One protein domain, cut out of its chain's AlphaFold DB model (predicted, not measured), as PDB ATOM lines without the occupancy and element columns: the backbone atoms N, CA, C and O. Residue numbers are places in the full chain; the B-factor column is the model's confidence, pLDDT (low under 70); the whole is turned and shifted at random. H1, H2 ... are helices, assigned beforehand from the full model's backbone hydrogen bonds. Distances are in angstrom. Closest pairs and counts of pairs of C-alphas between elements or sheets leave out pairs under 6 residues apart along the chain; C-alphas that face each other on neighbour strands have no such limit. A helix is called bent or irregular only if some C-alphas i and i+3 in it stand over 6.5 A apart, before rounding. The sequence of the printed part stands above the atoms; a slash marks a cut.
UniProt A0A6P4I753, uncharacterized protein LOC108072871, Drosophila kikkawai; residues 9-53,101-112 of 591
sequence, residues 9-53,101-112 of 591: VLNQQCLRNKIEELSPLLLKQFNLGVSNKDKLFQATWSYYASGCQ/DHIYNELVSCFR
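What this domain is: This is residues 9 to 53 and 101 to 112 of the 591 residues of the protein "uncharacterized protein LOC108072871" of Drosophila kikkawai (UniProt A0A6P4I753). Two long, kinked helices, H1 and H2, make the arms of an open V joined by a tight link, and a short helix, H3, packs beside the first part of H1. The arm H2 sticks out with residues 34 to 39 and 41 to 53, which stand free. The printed part has 57 residues with three named helices, in the order H1, H2, H3, and no named strand; the class is all helix. It is only just loose, close to compact, with a radius of gyration of the C-alphas of 12.4 A, and it spans 33 by 27 by 21 A.

How they stand to each other: H1, residues 12 to 30, has a kink of 54 degrees near residue 24. It is irregular: C-alphas 21 and 24 are 7.1 A apart. After a tight link of three residues comes H2, residues 34 to 53, with a kink of 29 degrees near residue 41. It is irregular too, with C-alphas 35 and 38 9.0 A apart. H1 and H2 are apart. H3, residues 101 to 109, touches H1, which meets it with residues 15 to 22 alone; the closest C-alphas are those of Leu 15 and Leu 107, 6.6 A apart. H1 and H3 run opposite ways at a shallow tilt of 16 degrees. H2 and H3 are apart. Each O i to N i+4 pair in H3 is within hydrogen-bond range, against 13 of 15 in H1 and 14 of 16 in H2.

Where its parts are: H1 begins at C-alpha 12, (185.406, 114.488, 125.867), and measures 23.5 A from first to last C-alpha. H2 measures 29.6 A and ends at C-alpha 53, (166.470, 111.021, 125.749). H3 measures 12.0 A and ends at C-alpha 109, (182.377, 125.347, 123.448).

The domain as a whole: The two C-alphas farthest apart, those of Ser 35 and Arg 112, are 33.3 A apart. Residues 54 to 100 are not printed; across this cut C-alphas 53 and 101 are 23.3 A apart. The mean pLDDT of the printed part is 71.3, and residues 26 to 52 are under 70.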
ATOM      1  N   VAL A   9     180.485 115.651 117.608       70.88
ATOM      2  CA  VAL A   9     180.986 114.701 118.586       70.88
ATOM      3  C   VAL A   9     181.597 115.549 119.692       70.88
ATOM      4  O   VAL A   9     182.489 116.351 119.444       70.88
ATOM      5  N   LEU A  10     181.028 115.433 120.889       78.00
ATOM      6  CA  LEU A  10     181.521 116.094 122.089       78.00
ATOM      7  C   LEU A  10     183.007 115.762 122.260       78.00
ATOM      8  O   LEU A  10     183.354 114.584 122.382       78.00
ATOM      9  N   ASN A  11     183.866 116.781 122.302       85.06
ATOM     10  CA  ASN A  11     185.261 116.578 122.660       85.06
ATOM     11  C   ASN A  11     185.326 116.263 124.163       85.06
ATOM     12  O   ASN A  11     185.233 117.152 125.010       85.06
ATOM     13  N   GLN A  12     185.431 114.973 124.486       78.62
ATOM     14  CA  GLN A  12     185.406 114.488 125.867       78.62
ATOM     15  C   GLN A  12     186.567 115.041 126.697       78.62
ATOM     16  O   GLN A  12     186.389 115.274 127.890       78.62
ATOM     17  N   GLN A  13     187.725 115.283 126.075       81.25
ATOM     18  CA  GLN A  13     188.887 115.829 126.767       81.25
ATOM     19  C   GLN A  13     188.697 117.313 127.093       81.25
ATOM     20  O   GLN A  13     188.945 117.721 128.222       81.25
ATOM     21  N   CYS A  14     188.166 118.097 126.147       88.88
ATOM     22  CA  CYS A  14     187.763 119.486 126.398       88.88
ATOM     23  C   CYS A  14     186.783 119.568 127.570       88.88
ATOM     24  O   CYS A  14     186.977 120.360 128.488       88.88
ATOM     25  N   LEU A  15     185.759 118.706 127.566       85.00
ATOM     26  CA  LEU A  15     184.747 118.708 128.615       85.00
ATOM     27  C   LEU A  15     185.349 118.374 129.985       85.00
ATOM     28  O   LEU A  15     185.003 119.025 130.963       85.00
ATOM     29  N   ARG A  16     186.251 117.388 130.066       81.12
ATOM     30  CA  ARG A  16     186.933 117.033 131.322       81.12
ATOM     31  C   ARG A  16     187.749 118.201 131.865       81.12
ATOM     32  O   ARG A  16     187.533 118.585 133.008       81.12
ATOM     33  N   ASN A  17     188.584 118.812 131.028       83.81
ATOM     34  CA  ASN A  17     189.413 119.950 131.429       83.81
ATOM     35  C   ASN A  17     188.548 121.135 131.897       83.81
ATOM     36  O   ASN A  17     188.847 121.756 132.911       83.81
ATOM     37  N   LYS A  18     187.433 121.412 131.205       87.06
ATOM     38  CA  LYS A  18     186.505 122.492 131.578       87.06
ATOM     39  C   LYS A  18     185.727 122.201 132.858       87.06
ATOM     40  O   LYS A  18     185.477 123.111 133.638       87.06
ATOM     41  N   ILE A  19     185.362 120.945 133.110       80.94
ATOM     42  CA  ILE A  19     184.745 120.546 134.382       80.94
ATOM     43  C   ILE A  19     185.748 120.679 135.531       80.94
ATOM     44  O   ILE A  19     185.357 121.130 136.600       80.94
ATOM     45  N   GLU A  20     187.019 120.325 135.328       83.19
ATOM     46  CA  GLU A  20     188.072 120.512 136.334       83.19
ATOM     47  C   GLU A  20     188.321 121.997 136.631       83.19
ATOM     48  O   GLU A  20     188.373 122.375 137.800       83.19
ATOM     49  N   GLU A  21     188.372 122.842 135.599       83.19
ATOM     50  CA  GLU A  21     188.535 124.299 135.718       83.19
ATOM     51  C   GLU A  21     187.349 124.960 136.445       83.19
ATOM     52  O   GLU A  21     187.537 125.824 137.298       83.19
ATOM     53  N   LEU A  22     186.120 124.506 136.169       79.88
ATOM     54  CA  LEU A  22     184.899 125.007 136.811       79.88
ATOM     55  C   LEU A  22     184.605 124.338 138.162       79.88
ATOM     56  O   LEU A  22     183.762 124.825 138.918       79.88
ATOM     57  N   SER A  23     185.293 123.246 138.497       78.81
ATOM     58  CA  SER A  23     185.087 122.473 139.727       78.81
ATOM     59  C   SER A  23     185.128 123.337 140.995       78.81
ATOM     60  O   SER A  23     184.212 123.212 141.807       78.81
ATOM     61  N   PRO A  24     186.072 124.283 141.182       77.25
ATOM     62  CA  PRO A  24     186.101 125.139 142.369       77.25
ATOM     63  C   PRO A  24     184.878 126.064 142.481       77.25
ATOM     64  O   PRO A  24     184.395 126.315 143.585       77.25
ATOM     65  N   LEU A  25     184.358 126.549 141.346       71.94
ATOM     66  CA  LEU A  25     183.180 127.422 141.284       71.94
ATOM     67  C   LEU A  25     181.895 126.635 141.564       71.94
ATOM     68  O   LEU A  25     181.049 127.071 142.344       71.94
ATOM     69  N   LEU A  26     181.793 125.431 140.997       65.38
ATOM     70  CA  LEU A  26     180.680 124.514 141.232       65.38
ATOM     71  C   LEU A  26     180.669 124.003 142.685       65.38
ATOM     72  O   LEU A  26     179.614 123.923 143.310       65.38
ATOM     73  N   LEU A  27     181.837 123.708 143.261       61.50
ATOM     74  CA  LEU A  27     181.966 123.251 144.648       61.50
ATOM     75  C   LEU A  27     181.551 124.330 145.655       61.50
ATOM     76  O   LEU A  27     180.884 124.005 146.637       61.50
ATOM     77  N   LYS A  28     181.896 125.600 145.400       63.84
ATOM     78  CA  LYS A  28     181.494 126.723 146.260       63.84
ATOM     79  C   LYS A  28     179.996 127.018 146.201       63.84
ATOM     80  O   LYS A  28     179.425 127.358 147.229       63.84
ATOM     81  N   GLN A  29     179.353 126.884 145.039       63.38
ATOM     82  CA  GLN A  29     177.919 127.171 144.923       63.38
ATOM     83  C   GLN A  29     177.017 126.051 145.442       63.38
ATOM     84  O   GLN A  29     175.952 126.339 145.983       63.38
ATOM     85  N   PHE A  30     177.406 124.783 145.280       57.56
ATOM     86  CA  PHE A  30     176.478 123.680 145.534       57.56
ATOM     87  C   PHE A  30     176.669 122.958 146.884       57.56
ATOM     88  O   PHE A  30     175.872 122.075 147.193       57.56
ATOM     89  N   ASN A  31     177.665 123.314 147.712       54.34
ATOM     90  CA  ASN A  31     177.916 122.687 149.029       54.34
ATOM     91  C   ASN A  31     177.942 121.136 148.993       54.34
ATOM     92  O   ASN A  31     177.499 120.469 149.930       54.34
ATOM     93  N   LEU A  32     178.446 120.518 147.914       53.78
ATOM     94  CA  LEU A  32     178.541 119.054 147.829       53.78
ATOM     95  C   LEU A  32     179.797 118.547 148.551       53.78
ATOM     96  O   LEU A  32     180.920 118.705 148.072       53.78
ATOM     97  N   GLY A  33     179.590 117.893 149.695       47.56
ATOM     98  CA  GLY A  33     180.634 117.236 150.483       47.56
ATOM     99  C   GLY A  33     181.460 116.201 149.699       47.56
ATOM    100  O   GLY A  33     180.985 115.521 148.789       47.56
ATOM    101  N   VAL A  34     182.734 116.081 150.078       51.38
ATOM    102  CA  VAL A  34     183.836 115.538 149.265       51.38
ATOM    103  C   VAL A  34     183.833 114.008 149.067       51.38
ATOM    104  O   VAL A  34     184.556 113.522 148.201       51.38
ATOM    105  N   SER A  35     183.029 113.222 149.787       51.03
ATOM    106  CA  SER A  35     183.282 111.772 149.913       51.03
ATOM    107  C   SER A  35     182.558 110.835 148.934       51.03
ATOM    108  O   SER A  35     182.847 109.644 148.941       51.03
ATOM    109  N   ASN A  36     181.665 111.311 148.054       54.31
ATOM    110  CA  ASN A  36     180.941 110.440 147.101       54.31
ATOM    111  C   ASN A  36     180.744 111.069 145.705       54.31
ATOM    112  O   ASN A  36     179.719 110.864 145.053       54.31
ATOM    113  N   LYS A  37     181.738 111.836 145.241       60.31
ATOM    114  CA  LYS A  37     181.679 112.675 144.027       60.31
ATOM    115  C   LYS A  37     181.308 111.902 142.759       60.31
ATOM    116  O   LYS A  37     180.337 112.253 142.095       60.31
ATOM    117  N   ASP A  38     182.013 110.810 142.472       61.06
ATOM    118  CA  ASP A  38     181.812 110.076 141.218       61.06
ATOM    119  C   ASP A  38     180.523 109.267 141.213       61.06
ATOM    120  O   ASP A  38     179.827 109.225 140.205       61.06
ATOM    121  N   LYS A  39     180.142 108.679 142.350       58.72
ATOM    122  CA  LYS A  39     178.899 107.904 142.448       58.72
ATOM    123  C   LYS A  39     177.670 108.800 142.384       58.72
ATOM    124  O   LYS A  39     176.703 108.438 141.720       58.72
ATOM    125  N   LEU A  40     177.705 109.971 143.026       58.75
ATOM    126  CA  LEU A  40     176.590 110.910 142.981       58.75
ATOM    127  C   LEU A  40     176.493 111.574 141.607       58.75
ATOM    128  O   LEU A  40     175.397 111.641 141.060       58.75
ATOM    129  N   PHE A  41     177.613 111.985 141.005       67.94
ATOM    130  CA  PHE A  41     177.621 112.507 139.639       67.94
ATOM    131  C   PHE A  41     177.164 111.442 138.641       67.94
ATOM    132  O   PHE A  41     176.288 111.715 137.833       67.94
ATOM    133  N   GLN A  42     177.653 110.205 138.731       64.12
ATOM    134  CA  GLN A  42     177.248 109.117 137.844       64.12
ATOM    135  C   GLN A  42     175.775 108.733 138.030       64.12
ATOM    136  O   GLN A  42     175.088 108.514 137.035       64.12
ATOM    137  N   ALA A  43     175.256 108.692 139.262       54.34
ATOM    138  CA  ALA A  43     173.845 108.412 139.529       54.34
ATOM    139  C   ALA A  43     172.940 109.555 139.054       54.34
ATOM    140  O   ALA A  43     171.947 109.318 138.367       54.34
ATOM    141  N   THR A  44     173.321 110.797 139.347       59.03
ATOM    142  CA  THR A  44     172.586 112.003 138.952       59.03
ATOM    143  C   THR A  44     172.618 112.162 137.435       59.03
ATOM    144  O   THR A  44     171.581 112.344 136.808       59.03
ATOM    145  N   TRP A  45     173.777 111.975 136.808       66.88
ATOM    146  CA  TRP A  45     173.933 112.009 135.360       66.88
ATOM    147  C   TRP A  45     173.215 110.850 134.675       66.88
ATOM    148  O   TRP A  45     172.580 111.075 133.657       66.88
ATOM    149  N   SER A  46     173.223 109.635 135.230       61.53
ATOM    150  CA  SER A  46     172.457 108.501 134.681       61.53
ATOM    151  C   SER A  46     170.948 108.722 134.806       61.53
ATOM    152  O   SER A  46     170.197 108.419 133.876       61.53
ATOM    153  N   TYR A  47     170.492 109.312 135.913       60.94
ATOM    154  CA  TYR A  47     169.105 109.729 136.112       60.94
ATOM    155  C   TYR A  47     168.701 110.827 135.118       60.94
ATOM    156  O   TYR A  47     167.674 110.727 134.442       60.94
ATOM    157  N   TYR A  48     169.546 111.848 134.942       57.88
ATOM    158  CA  TYR A  48     169.297 112.890 133.959       57.88
ATOM    159  C   TYR A  48     169.364 112.345 132.538       57.88
ATOM    160  O   TYR A  48     168.438 112.636 131.796       57.88
ATOM    161  N   ALA A  49     170.353 111.525 132.174       66.94
ATOM    162  CA  ALA A  49     170.578 110.980 130.834       66.94
ATOM    163  C   ALA A  49     169.480 110.005 130.390       66.94
ATOM    164  O   ALA A  49     168.981 110.132 129.269       66.94
ATOM    165  N   SER A  50     169.040 109.099 131.273       57.69
ATOM    166  CA  SER A  50     167.918 108.186 131.000       57.69
ATOM    167  C   SER A  50     166.618 108.959 130.749       57.69
ATOM    168  O   SER A  50     165.931 108.714 129.757       57.69
ATOM    169  N   GLY A  51     166.342 109.993 131.550       69.06
ATOM    170  CA  GLY A  51     165.228 110.914 131.314       69.06
ATOM    171  C   GLY A  51     165.478 111.951 130.208       69.06
ATOM    172  O   GLY A  51     164.535 112.586 129.738       69.06
ATOM    173  N   CYS A  52     166.726 112.184 129.787       66.31
ATOM    174  CA  CYS A  52     167.086 113.230 128.823       66.31
ATOM    175  C   CYS A  52     166.725 112.793 127.413       66.31
ATOM    176  O   CYS A  52     166.221 113.602 126.647       66.31
ATOM    177  N   GLN A  53     166.884 111.515 127.064       71.69
ATOM    178  CA  GLN A  53     166.470 111.021 125.749       71.69
ATOM    179  C   GLN A  53     164.945 111.102 125.567       71.69
ATOM    180  O   GLN A  53     164.461 111.514 124.506       71.69
ATOM    181  N   ASP A 101     175.306 131.653 132.332       82.62
ATOM    182  CA  ASP A 101     175.587 131.814 130.908       82.62
ATOM    183  C   ASP A 101     177.067 131.566 130.608       82.62
ATOM    184  O   ASP A 101     177.392 130.973 129.581       82.62
ATOM    185  N   HIS A 102     177.975 131.964 131.501       82.69
ATOM    186  CA  HIS A 102     179.402 131.687 131.366       82.69
ATOM    187  C   HIS A 102     179.688 130.180 131.420       82.69
ATOM    188  O   HIS A 102     180.278 129.638 130.486       82.69
ATOM    189  N   ILE A 103     179.182 129.480 132.442       80.38
ATOM    190  CA  ILE A 103     179.310 128.020 132.580       80.38
ATOM    191  C   ILE A 103     178.691 127.315 131.369       80.38
ATOM    192  O   ILE A 103     179.287 126.396 130.802       80.38
ATOM    193  N   TYR A 104     177.511 127.753 130.929       85.69
ATOM    194  CA  TYR A 104     176.859 127.195 129.750       85.69
ATOM    195  C   TYR A 104     177.697 127.403 128.483       85.69
ATOM    196  O   TYR A 104     177.899 126.455 127.723       85.69
ATOM    197  N   ASN A 105     178.219 128.609 128.257       83.00
ATOM    198  CA  ASN A 105     179.023 128.931 127.079       83.00
ATOM    199  C   ASN A 105     180.338 128.141 127.043       83.00
ATOM    200  O   ASN A 105     180.690 127.607 125.988       83.00
ATOM    201  N   GLU A 106     181.010 127.992 128.185       86.44
ATOM    202  CA  GLU A 106     182.227 127.187 128.319       86.44
ATOM    203  C   GLU A 106     181.959 125.704 128.027       86.44
ATOM    204  O   GLU A 106     182.667 125.089 127.229       86.44
ATOM    205  N   LEU A 107     180.878 125.125 128.559       84.00
ATOM    206  CA  LEU A 107     180.518 123.727 128.288       84.00
ATOM    207  C   LEU A 107     180.058 123.506 126.838       84.00
ATOM    208  O   LEU A 107     180.352 122.470 126.236       84.00
ATOM    209  N   VAL A 108     179.354 124.478 126.249       84.94
ATOM    210  CA  VAL A 108     178.905 124.434 124.848       84.94
ATOM    211  C   VAL A 108     180.074 124.578 123.873       84.94
ATOM    212  O   VAL A 108     180.000 124.037 122.764       84.94
ATOM    213  N   SER A 109     181.167 125.238 124.270       86.69
ATOM    214  CA  SER A 109     182.377 125.347 123.448       86.69
ATOM    215  C   SER A 109     182.957 123.969 123.091       86.69
ATOM    216  O   SER A 109     183.315 123.742 121.938       86.69
ATOM    217  N   CYS A 110     182.884 122.987 123.999       86.75
ATOM    218  CA  CYS A 110     183.366 121.620 123.767       86.75
ATOM    219  C   CYS A 110     182.529 120.797 122.769       86.75
ATOM    220  O   CYS A 110     182.941 119.709 122.355       86.75
ATOM    221  N   PHE A 111     181.354 121.296 122.366       79.75
ATOM    222  CA  PHE A 111     180.551 120.723 121.281       79.75
ATOM    223  C   PHE A 111     180.862 121.358 119.921       79.75
ATOM    224  O   PHE A 111     180.311 120.945 118.905       79.75
ATOM    225  N   ARG A 112     181.721 122.375 119.852       76.75
ATOM    226  CA  ARG A 112     182.141 122.964 118.581       76.75
ATOM    227  C   ARG A 112     183.496 122.360 118.229       76.75
ATOM    228  O   ARG A 112     184.479 122.604 118.911       76.75
TER     229      ARG A 112